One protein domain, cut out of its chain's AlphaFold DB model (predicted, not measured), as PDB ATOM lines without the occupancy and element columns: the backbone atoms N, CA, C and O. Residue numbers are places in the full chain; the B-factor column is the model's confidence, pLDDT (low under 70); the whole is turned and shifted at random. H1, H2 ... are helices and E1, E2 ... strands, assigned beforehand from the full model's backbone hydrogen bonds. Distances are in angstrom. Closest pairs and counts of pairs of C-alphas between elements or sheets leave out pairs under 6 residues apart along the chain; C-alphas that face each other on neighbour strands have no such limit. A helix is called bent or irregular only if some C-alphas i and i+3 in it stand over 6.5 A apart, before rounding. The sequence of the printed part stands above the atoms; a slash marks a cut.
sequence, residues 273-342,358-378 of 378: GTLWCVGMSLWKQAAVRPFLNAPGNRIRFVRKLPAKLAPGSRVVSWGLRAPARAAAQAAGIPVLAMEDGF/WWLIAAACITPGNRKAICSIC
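What this domain is: This is residues 273 to 342 and 358 to 378 of the 378 residues of the protein "Capsule polysaccharide biosynthesis protein" of Chromobacterium violaceum (UniProt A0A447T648). A small, strongly twisted sheet of four parallel strands forms the middle, with H1 over one face and H2 over the other; a loose tail, residues 358 to 378, runs past the E4 edge and folds back. The 91 printed residues hold E1, H1, E2, E3, H2, E4 in that order, and the sheet's order is E2 E1 E3 E4. The class is mixed, helices and strands, with 40 residues in named elements, under half. The whole is compact, radius of gyration of the C-alphas 12.5 A, spanning 34 by 30 by 26 A.

How they stand to each other: Look first at inner strands E1, residues 274 to 278, and E3, residues 314 to 318: N 276 and O 314 are 2.8 A apart, within hydrogen-bond range. Edge strand E2, residues 298 to 302, has N 300 and O 275 at 2.8 A; edge strand E4, residues 335 to 338, has N 336 and O 315 at 2.8 A. H1, residues 282 to 292, is on the sheet at a height of 8.8 A, over E1, only just slantwise at 31 degrees on the local plane; its closest C-alphas to E2 are Gln 285 and Phe 301, 7.1 A. On the opposite face H2, residues 322 to 331, lies over E3 at a height of 9.3 A, along the strands; the closest C-alphas are Val 315 and Ala 328, 6.2 A. E1, H1, E2 and E3, H2, E4 are strand-helix-strand units, parallel neighbours joined through a helix, with right-handed crossovers; helices on both faces make three layers. H2 has every O i to N i+4 pair within hydrogen-bond range, H1 5 of 7.

Where its parts are: Find C-alpha 274 at (268.507, 150.634, 207.575), where E1 begins its 12.3 A. H1 runs 15.1 A and is only just irregular, C-alphas 287 and 290 being 6.9 A apart; H2 runs 14.1 A, E2 12.6 A and E3 13.4 A. E4 runs 9.7 A to C-alpha 338 at (284.017, 154.331, 207.398).

The domain as a whole: The C-alphas farthest apart, Ala 307 and Cys 378, are 36.3 A apart. Residues 343 to 357 are not printed, a gap of 9.7 A between C-alphas 342 and 358. E2 to E3 is a long link of 11 residues. Look for pLDDT under 70 at residues 320, 322, 341 to 342 and 358 to 378.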
ATOM      1  N   GLY A 273     268.864 149.075 202.938       87.06
ATOM      2  CA  GLY A 273     268.269 148.767 204.237       87.06
ATOM      3  C   GLY A 273     268.319 149.936 205.223       87.06
ATOM      4  O   GLY A 273     268.238 151.105 204.841       87.06
ATOM      5  N   THR A 274     268.393 149.617 206.518       92.31
ATOM      6  CA  THR A 274     268.507 150.634 207.575       92.31
ATOM      7  C   THR A 274     269.948 150.721 208.065       92.31
ATOM      8  O   THR A 274     270.463 149.782 208.670       92.31
ATOM      9  N   LEU A 275     270.587 151.863 207.829       92.00
ATOM     10  CA  LEU A 275     271.948 152.158 208.255       92.00
ATOM     11  C   LEU A 275     271.922 152.857 209.617       92.00
ATOM     12  O   LEU A 275     271.505 154.012 209.733       92.00
ATOM     13  N   TRP A 276     272.371 152.155 210.653       92.19
ATOM     14  CA  TRP A 276     272.471 152.656 212.019       92.19
ATOM     15  C   TRP A 276     273.863 153.229 212.271       92.19
ATOM     16  O   TRP A 276     274.807 152.506 212.584       92.19
ATOM     17  N   CYS A 277     273.994 154.542 212.136       91.25
ATOM     18  CA  CYS A 277     275.225 155.277 212.389       91.25
ATOM     19  C   CYS A 277     275.399 155.505 213.897       91.25
ATOM     20  O   CYS A 277     274.728 156.359 214.486       91.25
ATOM     21  N   VAL A 278     276.289 154.739 214.533       87.38
ATOM     22  CA  VAL A 278     276.438 154.727 215.998       87.38
ATOM     23  C   VAL A 278     277.561 155.663 216.449       87.38
ATOM     24  O   VAL A 278     278.700 155.552 216.002       87.38
ATOM     25  N   GLY A 279     277.258 156.568 217.383       84.12
ATOM     26  CA  GLY A 279     278.279 157.345 218.102       84.12
ATOM     27  C   GLY A 279     279.011 158.405 217.265       84.12
ATOM     28  O   GLY A 279     280.167 158.727 217.551       84.12
ATOM     29  N   MET A 280     278.357 158.941 216.230       86.38
ATOM     30  CA  MET A 280     278.885 160.029 215.398       86.38
ATOM     31  C   MET A 280     278.489 161.407 215.954       86.38
ATOM     32  O   MET A 280     277.325 161.633 216.289       86.38
ATOM     33  N   SER A 281     279.446 162.341 216.021       86.62
ATOM     34  CA  SER A 281     279.199 163.757 216.348       86.62
ATOM     35  C   SER A 281     278.350 164.435 215.268       86.62
ATOM     36  O   SER A 281     278.408 164.026 214.113       86.62
ATOM     37  N   LEU A 282     277.604 165.495 215.605       87.44
ATOM     38  CA  LEU A 282     276.678 166.171 214.675       87.44
ATOM     39  C   LEU A 282     277.328 166.574 213.343       87.44
ATOM     40  O   LEU A 282     276.762 166.323 212.282       87.44
ATOM     41  N   TRP A 283     278.544 167.123 213.382       84.25
ATOM     42  CA  TRP A 283     279.270 167.485 212.164       84.25
ATOM     43  C   TRP A 283     279.602 166.259 211.295       84.25
ATOM     44  O   TRP A 283     279.464 166.322 210.075       84.25
ATOM     45  N   LYS A 284     279.955 165.111 211.904       83.62
ATOM     46  CA  LYS A 284     280.174 163.852 211.174       83.62
ATOM     47  C   LYS A 284     278.877 163.349 210.567       83.62
ATOM     48  O   LYS A 284     278.897 162.883 209.439       83.62
ATOM     49  N   GLN A 285     277.754 163.471 211.278       89.06
ATOM     50  CA  GLN A 285     276.446 163.081 210.746       89.06
ATOM     51  C   GLN A 285     276.120 163.855 209.464       89.06
ATOM     52  O   GLN A 285     275.747 163.244 208.466       89.06
ATOM     53  N   ALA A 286     276.323 165.176 209.466       85.06
ATOM     54  CA  ALA A 286     276.133 166.009 208.281       85.06
ATOM     55  C   ALA A 286     277.084 165.615 207.138       85.06
ATOM     56  O   ALA A 286     276.645 165.497 205.996       85.06
ATOM     57  N   ALA A 287     278.356 165.349 207.451       82.88
ATOM     58  CA  ALA A 287     279.367 164.986 206.462       82.88
ATOM     59  C   ALA A 287     279.128 163.610 205.821       82.88
ATOM     60  O   ALA A 287     279.276 163.479 204.613       82.88
ATOM     61  N   VAL A 288     278.744 162.582 206.592       85.88
ATOM     62  CA  VAL A 288     278.584 161.210 206.068       85.88
ATOM     63  C   VAL A 288     277.257 160.988 205.356       85.88
ATOM     64  O   VAL A 288     277.156 160.114 204.497       85.88
ATOM     65  N   ARG A 289     276.216 161.755 205.705       86.94
ATOM     66  CA  ARG A 289     274.859 161.523 205.198       86.94
ATOM     67  C   ARG A 289     274.781 161.488 203.664       86.94
ATOM     68  O   ARG A 289     274.150 160.559 203.173       86.94
ATOM     69  N   PRO A 290     275.427 162.389 202.898       82.94
ATOM     70  CA  PRO A 290     275.415 162.328 201.436       82.94
ATOM     71  C   PRO A 290     276.045 161.059 200.848       82.94
ATOM     72  O   PRO A 290     275.639 160.640 199.771       82.94
ATOM     73  N   PHE A 291     277.011 160.450 201.545       80.62
ATOM     74  CA  PHE A 291     277.711 159.233 201.108       80.62
ATOM     75  C   PHE A 291     276.937 157.958 201.419       80.62
ATOM     76  O   PHE A 291     277.059 156.959 200.716       80.62
ATOM     77  N   LEU A 292     276.150 157.998 202.491       86.19
ATOM     78  CA  LEU A 292     275.290 156.897 202.897       86.19
ATOM     79  C   LEU A 292     273.925 156.949 202.214       86.19
ATOM     80  O   LEU A 292     273.196 155.967 202.265       86.19
ATOM     81  N   ASN A 293     273.540 158.080 201.622       84.12
ATOM     82  CA  ASN A 293     272.214 158.250 201.043       84.12
ATOM     83  C   ASN A 293     272.060 157.410 199.775       84.12
ATOM     84  O   ASN A 293     272.844 157.541 198.838       84.12
ATOM     85  N   ALA A 294     271.024 156.578 199.743       80.31
ATOM     86  CA  ALA A 294     270.677 155.745 198.603       80.31
ATOM     87  C   ALA A 294     269.144 155.679 198.480       80.31
ATOM     88  O   ALA A 294     268.460 155.646 199.506       80.31
ATOM     89  N   PRO A 295     268.572 155.638 197.264       72.00
ATOM     90  CA  PRO A 295     267.145 155.400 197.077       72.00
ATOM     91  C   PRO A 295     266.653 154.193 197.886       72.00
ATOM     92  O   PRO A 295     267.253 153.120 197.864       72.00
ATOM     93  N   GLY A 296     265.573 154.391 198.643       75.00
ATOM     94  CA  GLY A 296     264.938 153.347 199.455       75.00
ATOM     95  C   GLY A 296     265.633 153.009 200.781       75.00
ATOM     96  O   GLY A 296     265.067 152.245 201.567       75.00
ATOM     97  N   ASN A 297     266.807 153.574 201.083       87.69
ATOM     98  CA  ASN A 297     267.469 153.321 202.360       87.69
ATOM     99  C   ASN A 297     266.998 154.252 203.487       87.69
ATOM    100  O   ASN A 297     266.321 155.260 203.280       87.69
ATOM    101  N   ARG A 298     267.330 153.884 204.729       90.69
ATOM    102  CA  ARG A 298     267.026 154.682 205.924       90.69
ATOM    103  C   ARG A 298     268.290 154.896 206.734       90.69
ATOM    104  O   ARG A 298     268.821 153.951 207.305       90.69
ATOM    105  N   ILE A 299     268.728 156.142 206.852       92.50
ATOM    106  CA  ILE A 299     269.875 156.503 207.693       92.50
ATOM    107  C   ILE A 299     269.367 156.925 209.073       92.50
ATOM    108  O   ILE A 299     268.512 157.808 209.188       92.50
ATOM    109  N   ARG A 300     269.891 156.300 210.128       93.25
ATOM    110  CA  ARG A 300     269.538 156.571 211.527       93.25
ATOM    111  C   ARG A 300     270.797 156.834 212.341       93.25
ATOM    112  O   ARG A 300     271.600 155.934 212.557       93.25
ATOM    113  N   PHE A 301     270.944 158.058 212.835       92.56
ATOM    114  CA  PHE A 301     272.017 158.415 213.759       92.56
ATOM    115  C   PHE A 301     271.571 158.159 215.196       92.56
ATOM    116  O   PHE A 301     270.562 158.707 215.640       92.56
ATOM    117  N   VAL A 302     272.304 157.314 215.925       90.44
ATOM    118  CA  VAL A 302     271.943 156.898 217.288       90.44
ATOM    119  C   VAL A 302     273.158 156.835 218.211       90.44
ATOM    120  O   VAL A 302     274.294 156.641 217.779       90.44
ATOM    121  N   ARG A 303     272.928 156.972 219.522       86.12
ATOM    122  CA  ARG A 303     273.968 156.720 220.540       86.12
ATOM    123  C   ARG A 303     274.130 155.227 220.842       86.12
ATOM    124  O   ARG A 303     275.247 154.778 221.071       86.12
ATOM    125  N   LYS A 304     273.025 154.477 220.844       85.25
ATOM    126  CA  LYS A 304     272.952 153.027 221.079       85.25
ATOM    127  C   LYS A 304     271.958 152.412 220.092       85.25
ATOM    128  O   LYS A 304     271.023 153.098 219.679       85.25
ATOM    129  N   LEU A 305     272.160 151.150 219.715       86.25
ATOM    130  CA  LEU A 305     271.218 150.439 218.848       86.25
ATOM    131  C   LEU A 305     269.898 150.156 219.580       86.25
ATOM    132  O   LEU A 305     269.923 149.896 220.786       86.25
ATOM    133  N   PRO A 306     268.755 150.197 218.877       86.81
ATOM    134  CA  PRO A 306     267.489 149.745 219.439       86.81
ATOM    135  C   PRO A 306     267.499 148.224 219.650       86.81
ATOM    136  O   PRO A 306     268.189 147.494 218.943       86.81
ATOM    137  N   ALA A 307     266.677 147.743 220.586       83.31
ATOM    138  CA  ALA A 307     266.558 146.312 220.885       83.31
ATOM    139  C   ALA A 307     265.973 145.493 219.719       83.31
ATOM    140  O   ALA A 307     266.278 144.315 219.576       83.31
ATOM    141  N   LYS A 308     265.133 146.115 218.882       84.50
ATOM    142  CA  LYS A 308     264.560 145.502 217.679       84.50
ATOM    143  C   LYS A 308     265.103 146.203 216.443       84.50
ATOM    144  O   LYS A 308     264.990 147.422 216.317       84.50
ATOM    145  N   LEU A 309     265.660 145.418 215.531       87.31
ATOM    146  CA  LEU A 309     266.240 145.889 214.280       87.31
ATOM    147  C   LEU A 309     265.423 145.342 213.115       87.31
ATOM    148  O   LEU A 309     265.018 144.183 213.118       87.31
ATOM    149  N   ALA A 310     265.171 146.189 212.120       85.38
ATOM    150  CA  ALA A 310     264.510 145.750 210.901       85.38
ATOM    151  C   ALA A 310     265.428 144.786 210.120       85.38
ATOM    152  O   ALA A 310     266.653 144.972 210.154       85.38
ATOM    153  N   PRO A 311     264.873 143.812 209.377       82.94
ATOM    154  CA  PRO A 311     265.645 143.009 208.434       82.94
ATOM    155  C   PRO A 311     266.478 143.891 207.493       82.94
ATOM    156  O   PRO A 311     266.042 144.967 207.081       82.94
ATOM    157  N   GLY A 312     267.707 143.464 207.196       84.06
ATOM    158  CA  GLY A 312     268.646 144.248 206.385       84.06
ATOM    159  C   GLY A 312     269.263 145.457 207.101       84.06
ATOM    160  O   GLY A 312     269.868 146.304 206.447       84.06
ATOM    161  N   SER A 313     269.121 145.569 208.428       90.31
ATOM    162  CA  SER A 313     269.838 146.584 209.211       90.31
ATOM    163  C   SER A 313     271.351 146.368 209.156       90.31
ATOM    164  O   SER A 313     271.828 145.236 209.197       90.31
ATOM    165  N   ARG A 314     272.111 147.463 209.114       89.81
ATOM    166  CA  ARG A 314     273.580 147.471 209.166       89.81
ATOM    167  C   ARG A 314     274.046 148.533 210.152       89.81
ATOM    168  O   ARG A 314     273.412 149.578 210.277       89.81
ATOM    169  N   VAL A 315     275.151 148.286 210.841       89.75
ATOM    170  CA  VAL A 315     275.798 149.290 211.697       89.75
ATOM    171  C   VAL A 315     276.834 150.036 210.881       89.75
ATOM    172  O   VAL A 315     277.673 149.412 210.244       89.75
ATOM    173  N   VAL A 316     276.819 151.363 210.945       89.00
ATOM    174  CA  VAL A 316     277.866 152.210 210.370       89.00
ATOM    175  C   VAL A 316     278.645 152.864 211.504       89.00
ATOM    176  O   VAL A 316     278.061 153.473 212.405       89.00
ATOM    177  N   SER A 317     279.968 152.750 211.466       86.25
ATOM    178  CA  SER A 317     280.863 153.346 212.458       86.25
ATOM    179  C   SER A 317     281.977 154.123 211.780       86.25
ATOM    180  O   SER A 317     282.501 153.694 210.758       86.25
ATOM    181  N   TRP A 318     282.362 155.248 212.383       80.25
ATOM    182  CA  TRP A 318     283.599 155.935 212.022       80.25
ATOM    183  C   TRP A 318     284.782 155.189 212.645       80.25
ATOM    184  O   TRP A 318     284.974 155.228 213.866       80.25
ATOM    185  N   GLY A 319     285.518 154.484 211.800       77.00
ATOM    186  CA  GLY A 319     286.504 153.474 212.127       77.00
ATOM    187  C   GLY A 319     285.940 152.245 212.817       77.00
ATOM    188  O   GLY A 319     284.753 152.164 213.159       77.00
ATOM    189  N   LEU A 320     286.804 151.256 213.045       68.69
ATOM    190  CA  LEU A 320     286.425 149.999 213.694       68.69
ATOM    191  C   LEU A 320     286.397 150.143 215.224       68.69
ATOM    192  O   LEU A 320     287.192 149.549 215.951       68.69
ATOM    193  N   ARG A 321     285.468 150.954 215.737       73.25
ATOM    194  CA  ARG A 321     285.316 151.178 217.180       73.25
ATOM    195  C   ARG A 321     284.744 149.936 217.866       73.25
ATOM    196  O   ARG A 321     283.701 149.420 217.456       73.25
ATOM    197  N   ALA A 322     285.379 149.506 218.959       68.88
ATOM    198  CA  ALA A 322     284.963 148.332 219.732       68.88
ATOM    199  C   ALA A 322     283.466 148.338 220.130       68.88
ATOM    200  O   ALA A 322     282.822 147.306 219.941       68.88
ATOM    201  N   PRO A 323     282.855 149.466 220.562       72.81
ATOM    202  CA  PRO A 323     281.428 149.498 220.897       72.81
ATOM    203  C   PRO A 323     280.495 149.225 219.709       72.81
ATOM    204  O   PRO A 323     279.495 148.531 219.865       72.81
ATOM    205  N   ALA A 324     280.816 149.734 218.515       72.25
ATOM    206  CA  ALA A 324     279.998 149.507 217.321       72.25
ATOM    207  C   ALA A 324     280.100 148.053 216.844       72.25
ATOM    208  O   ALA A 324     279.099 147.446 216.469       72.25
ATOM    209  N   ARG A 325     281.304 147.473 216.930       78.94
ATOM    210  CA  ARG A 325     281.540 146.062 216.616       78.94
ATOM    211  C   ARG A 325     280.813 145.131 217.585       78.94
ATOM    212  O   ARG A 325     280.150 144.205 217.130       78.94
ATOM    213  N   ALA A 326     280.900 145.393 218.887       78.31
ATOM    214  CA  ALA A 326     280.204 144.609 219.904       78.31
ATOM    215  C   ALA A 326     278.681 144.683 219.727       78.31
ATOM    216  O   ALA A 326     278.006 143.659 219.768       78.31
ATOM    217  N   ALA A 327     278.143 145.876 219.454       73.44
ATOM    218  CA  ALA A 327     276.714 146.067 219.218       73.44
ATOM    219  C   ALA A 327     276.220 145.311 217.972       73.44
ATOM    220  O   ALA A 327     275.158 144.697 218.005       73.44
ATOM    221  N   ALA A 328     277.003 145.312 216.893       81.50
ATOM    222  CA  ALA A 328     276.679 144.577 215.677       81.50
ATOM    223  C   ALA A 328     276.768 143.057 215.857       81.50
ATOM    224  O   ALA A 328     275.889 142.339 215.390       81.50
ATOM    225  N   GLN A 329     277.787 142.573 216.578       83.31
ATOM    226  CA  GLN A 329     277.931 141.157 216.924       83.31
ATOM    227  C   GLN A 329     276.772 140.668 217.793       83.31
ATOM    228  O   GLN A 329     276.182 139.642 217.476       83.31
ATOM    229  N   ALA A 330     276.406 141.421 218.834       81.25
ATOM    230  CA  ALA A 330     275.271 141.094 219.696       81.25
ATOM    231  C   ALA A 330     273.942 141.053 218.923       81.25
ATOM    232  O   ALA A 330     273.067 140.254 219.236       81.25
ATOM    233  N   ALA A 331     273.803 141.899 217.902       80.06
ATOM    234  CA  ALA A 331     272.624 141.962 217.048       80.06
ATOM    235  C   ALA A 331     272.672 141.022 215.826       80.06
ATOM    236  O   ALA A 331     271.695 140.953 215.085       80.06
ATOM    237  N   GLY A 332     273.792 140.334 215.576       84.25
ATOM    238  CA  GLY A 332     273.971 139.477 214.401       84.25
ATOM    239  C   GLY A 332     273.902 140.213 213.056       84.25
ATOM    240  O   GLY A 332     273.539 139.599 212.056       84.25
ATOM    241  N   ILE A 333     274.224 141.513 213.008       85.25
ATOM    242  CA  ILE A 333     274.125 142.329 211.784       85.25
ATOM    243  C   ILE A 333     275.488 142.814 211.266       85.25
ATOM    244  O   ILE A 333     276.432 142.948 212.048       85.25
ATOM    245  N   PRO A 334     275.621 143.110 209.956       85.88
ATOM    246  CA  PRO A 334     276.880 143.581 209.380       85.88
ATOM    247  C   PRO A 334     277.336 144.937 209.940       85.88
ATOM    248  O   PRO A 334     276.517 145.824 210.202       85.88
ATOM    249  N   VAL A 335     278.656 145.119 210.041       85.88
ATOM    250  CA  VAL A 335     279.311 146.415 210.292       85.88
ATOM    251  C   VAL A 335     279.924 146.956 209.010       85.88
ATOM    252  O   VAL A 335     280.637 146.243 208.311       85.88
ATOM    253  N   LEU A 336     279.683 148.239 208.755       84.50
ATOM    254  CA  LEU A 336     280.361 149.064 207.768       84.50
ATOM    255  C   LEU A 336     281.259 150.049 208.527       84.50
ATOM    256  O   LEU A 336     280.776 150.935 209.239       84.50
ATOM    257  N   ALA A 337     282.571 149.869 208.411       82.75
ATOM    258  CA  ALA A 337     283.537 150.836 208.915       82.75
ATOM    259  C   ALA A 337     283.768 151.914 207.847       82.75
ATOM    260  O   ALA A 337     284.031 151.595 206.693       82.75
ATOM    261  N   MET A 338     283.653 153.181 208.228       80.19
ATOM    262  CA  MET A 338     284.017 154.331 207.398       80.19
ATOM    263  C   MET A 338     285.266 154.984 207.970       80.19
ATOM    264  O   MET A 338     285.335 155.184 209.177       80.19
ATOM    265  N   GLU A 339     286.208 155.365 207.121       78.38
ATOM    266  CA  GLU A 339     287.433 156.063 207.518       78.38
ATOM    267  C   GLU A 339     287.680 157.258 206.599       78.38
ATOM    268  O   GLU A 339     286.996 157.433 205.584       78.38
ATOM    269  N   ASP A 340     288.668 158.073 206.961       71.69
ATOM    270  CA  ASP A 340     289.121 159.149 206.094       71.69
ATOM    271  C   ASP A 340     289.774 158.602 204.812       71.69
ATOM    272  O   ASP A 340     290.586 157.678 204.841       71.69
ATOM    273  N   GLY A 341     289.442 159.208 203.672       63.78
ATOM    274  CA  GLY A 341     290.035 158.913 202.378       63.78
ATOM    275  C   GLY A 341     291.468 159.437 202.290       63.78
ATOM    276  O   GLY A 341     291.805 160.497 202.821       63.78
ATOM    277  N   PHE A 342     292.323 158.688 201.592       63.50
ATOM    278  CA  PHE A 342     293.744 159.016 201.432       63.50
ATOM    279  C   PHE A 342     293.998 160.167 200.450       63.50
ATOM    280  O   PHE A 342     294.999 160.870 200.575       63.50
ATOM    281  N   TRP A 358     284.990 161.967 196.247       34.28
ATOM    282  CA  TRP A 358     285.725 160.700 196.269       34.28
ATOM    283  C   TRP A 358     286.259 160.435 197.673       34.28
ATOM    284  O   TRP A 358     287.392 160.770 198.002       34.28
ATOM    285  N   TRP A 359     285.419 159.835 198.518       37.09
ATOM    286  CA  TRP A 359     285.891 159.118 199.702       37.09
ATOM    287  C   TRP A 359     285.864 157.636 199.358       37.09
ATOM    288  O   TRP A 359     284.837 157.124 198.909       37.09
ATOM    289  N   LEU A 360     286.981 156.944 199.580       35.06
ATOM    290  CA  LEU A 360     286.973 155.490 199.645       35.06
ATOM    291  C   LEU A 360     286.140 155.097 200.869       35.06
ATOM    292  O   LEU A 360     286.621 155.154 201.999       35.06
ATOM    293  N   ILE A 361     284.893 154.674 200.662       36.00
ATOM    294  CA  ILE A 361     284.231 153.840 201.662       36.00
ATOM    295  C   ILE A 361     284.900 152.471 201.554       36.00
ATOM    296  O   ILE A 361     284.536 151.648 200.719       36.00
ATOM    297  N   ALA A 362     285.907 152.228 202.391       35.12
ATOM    298  CA  ALA A 362     286.410 150.883 202.624       35.12
ATOM    299  C   ALA A 362     285.367 150.113 203.450       35.12
ATOM    300  O   ALA A 362     285.493 149.959 204.663       35.12
ATOM    301  N   ALA A 363     284.303 149.645 202.799       36.28
ATOM    302  CA  ALA A 363     283.333 148.766 203.430       36.28
ATOM    303  C   ALA A 363     283.976 147.385 203.638       36.28
ATOM    304  O   ALA A 363     283.913 146.502 202.783       36.28
ATOM    305  N   ALA A 364     284.610 147.179 204.792       37.22
ATOM    306  CA  ALA A 364     284.924 145.837 205.260       37.22
ATOM    307  C   ALA A 364     283.631 145.195 205.787       37.22
ATOM    308  O   ALA A 364     283.293 145.349 206.960       37.22
ATOM    309  N   CYS A 365     282.894 144.492 204.923       34.78
ATOM    310  CA  CYS A 365     281.810 143.610 205.358       34.78
ATOM    311  C   CYS A 365     282.420 142.422 206.113       34.78
ATOM    312  O   CYS A 365     282.782 141.408 205.520       34.78
ATOM    313  N   ILE A 366     282.560 142.551 207.431       42.69
ATOM    314  CA  ILE A 366     282.967 141.443 208.299       42.69
ATOM    315  C   ILE A 366     281.690 140.745 208.772       42.69
ATOM    316  O   ILE A 366     281.006 141.235 209.671       42.69
ATOM    317  N   THR A 367     281.354 139.608 208.161       38.09
ATOM    318  CA  THR A 367     280.342 138.690 208.699       38.09
ATOM    319  C   THR A 367     280.911 137.914 209.895       38.09
ATOM    320  O   THR A 367     282.128 137.694 209.968       38.09
ATOM    321  N   PRO A 368     280.078 137.487 210.865       34.47
ATOM    322  CA  PRO A 368     280.532 136.616 211.943       34.47
ATOM    323  C   PRO A 368     281.079 135.312 211.342       34.47
ATOM    324  O   PRO A 368     280.324 134.526 210.784       34.47
ATOM    325  N   GLY A 369     282.399 135.114 211.403       38.75
ATOM    326  CA  GLY A 369     283.072 133.896 210.930       38.75
ATOM    327  C   GLY A 369     284.083 134.083 209.795       38.75
ATOM    328  O   GLY A 369     284.926 133.210 209.625       38.75
ATOM    329  N   ASN A 370     284.091 135.214 209.076       35.28
ATOM    330  CA  ASN A 370     285.020 135.412 207.957       35.28
ATOM    331  C   ASN A 370     285.972 136.595 208.215       35.28
ATOM    332  O   ASN A 370     285.589 137.766 208.154       35.28
ATOM    333  N   ARG A 371     287.232 136.299 208.562       33.66
ATOM    334  CA  ARG A 371     288.285 137.315 208.709       33.66
ATOM    335  C   ARG A 371     288.964 137.502 207.351       33.66
ATOM    336  O   ARG A 371     289.738 136.639 206.960       33.66
ATOM    337  N   LYS A 372     288.731 138.670 206.739       30.77
ATOM    338  CA  LYS A 372     289.332 139.241 205.507       30.77
ATOM    339  C   LYS A 372     288.388 139.248 204.298       30.77
ATOM    340  O   LYS A 372     288.494 138.434 203.395       30.77
ATOM    341  N   ALA A 373     287.551 140.278 204.245       28.61
ATOM    342  CA  ALA A 373     287.123 140.879 202.988       28.61
ATOM    343  C   ALA A 373     287.234 142.400 203.158       28.61
ATOM    344  O   ALA A 373     286.356 143.044 203.730       28.61
ATOM    345  N   ILE A 374     288.373 142.965 202.757       30.05
ATOM    346  CA  ILE A 374     288.499 144.408 202.542       30.05
ATOM    347  C   ILE A 374     288.043 144.617 201.104       30.05
ATOM    348  O   ILE A 374     288.734 144.194 200.180       30.05
ATOM    349  N   CYS A 375     286.863 145.200 200.908       30.03
ATOM    350  CA  CYS A 375     286.461 145.648 199.584       30.03
ATOM    351  C   CYS A 375     287.072 147.036 199.374       30.03
ATOM    352  O   CYS A 375     286.519 148.046 199.809       30.03
ATOM    353  N   SER A 376     288.260 147.073 198.778       27.38
ATOM    354  CA  SER A 376     288.843 148.300 198.239       27.38
ATOM    355  C   SER A 376     288.038 148.674 196.997       27.38
ATOM    356  O   SER A 376     287.943 147.873 196.069       27.38
ATOM    357  N   ILE A 377     287.423 149.853 196.980       32.94
ATOM    358  CA  ILE A 377     286.835 150.401 195.757       32.94
ATOM    359  C   ILE A 377     287.984 151.052 194.977       32.94
ATOM    360  O   ILE A 377     288.532 152.051 195.440       32.94
ATOM    361  N   CYS A 378     288.344 150.457 193.838       28.95
ATOM    362  CA  CYS A 378     289.039 151.124 192.735       28.95
ATOM    363  C   CYS A 378     288.070 151.245 191.559       28.95
ATOM    364  O   CYS A 378     287.372 150.240 191.267       28.95
TER     365      CYS A 378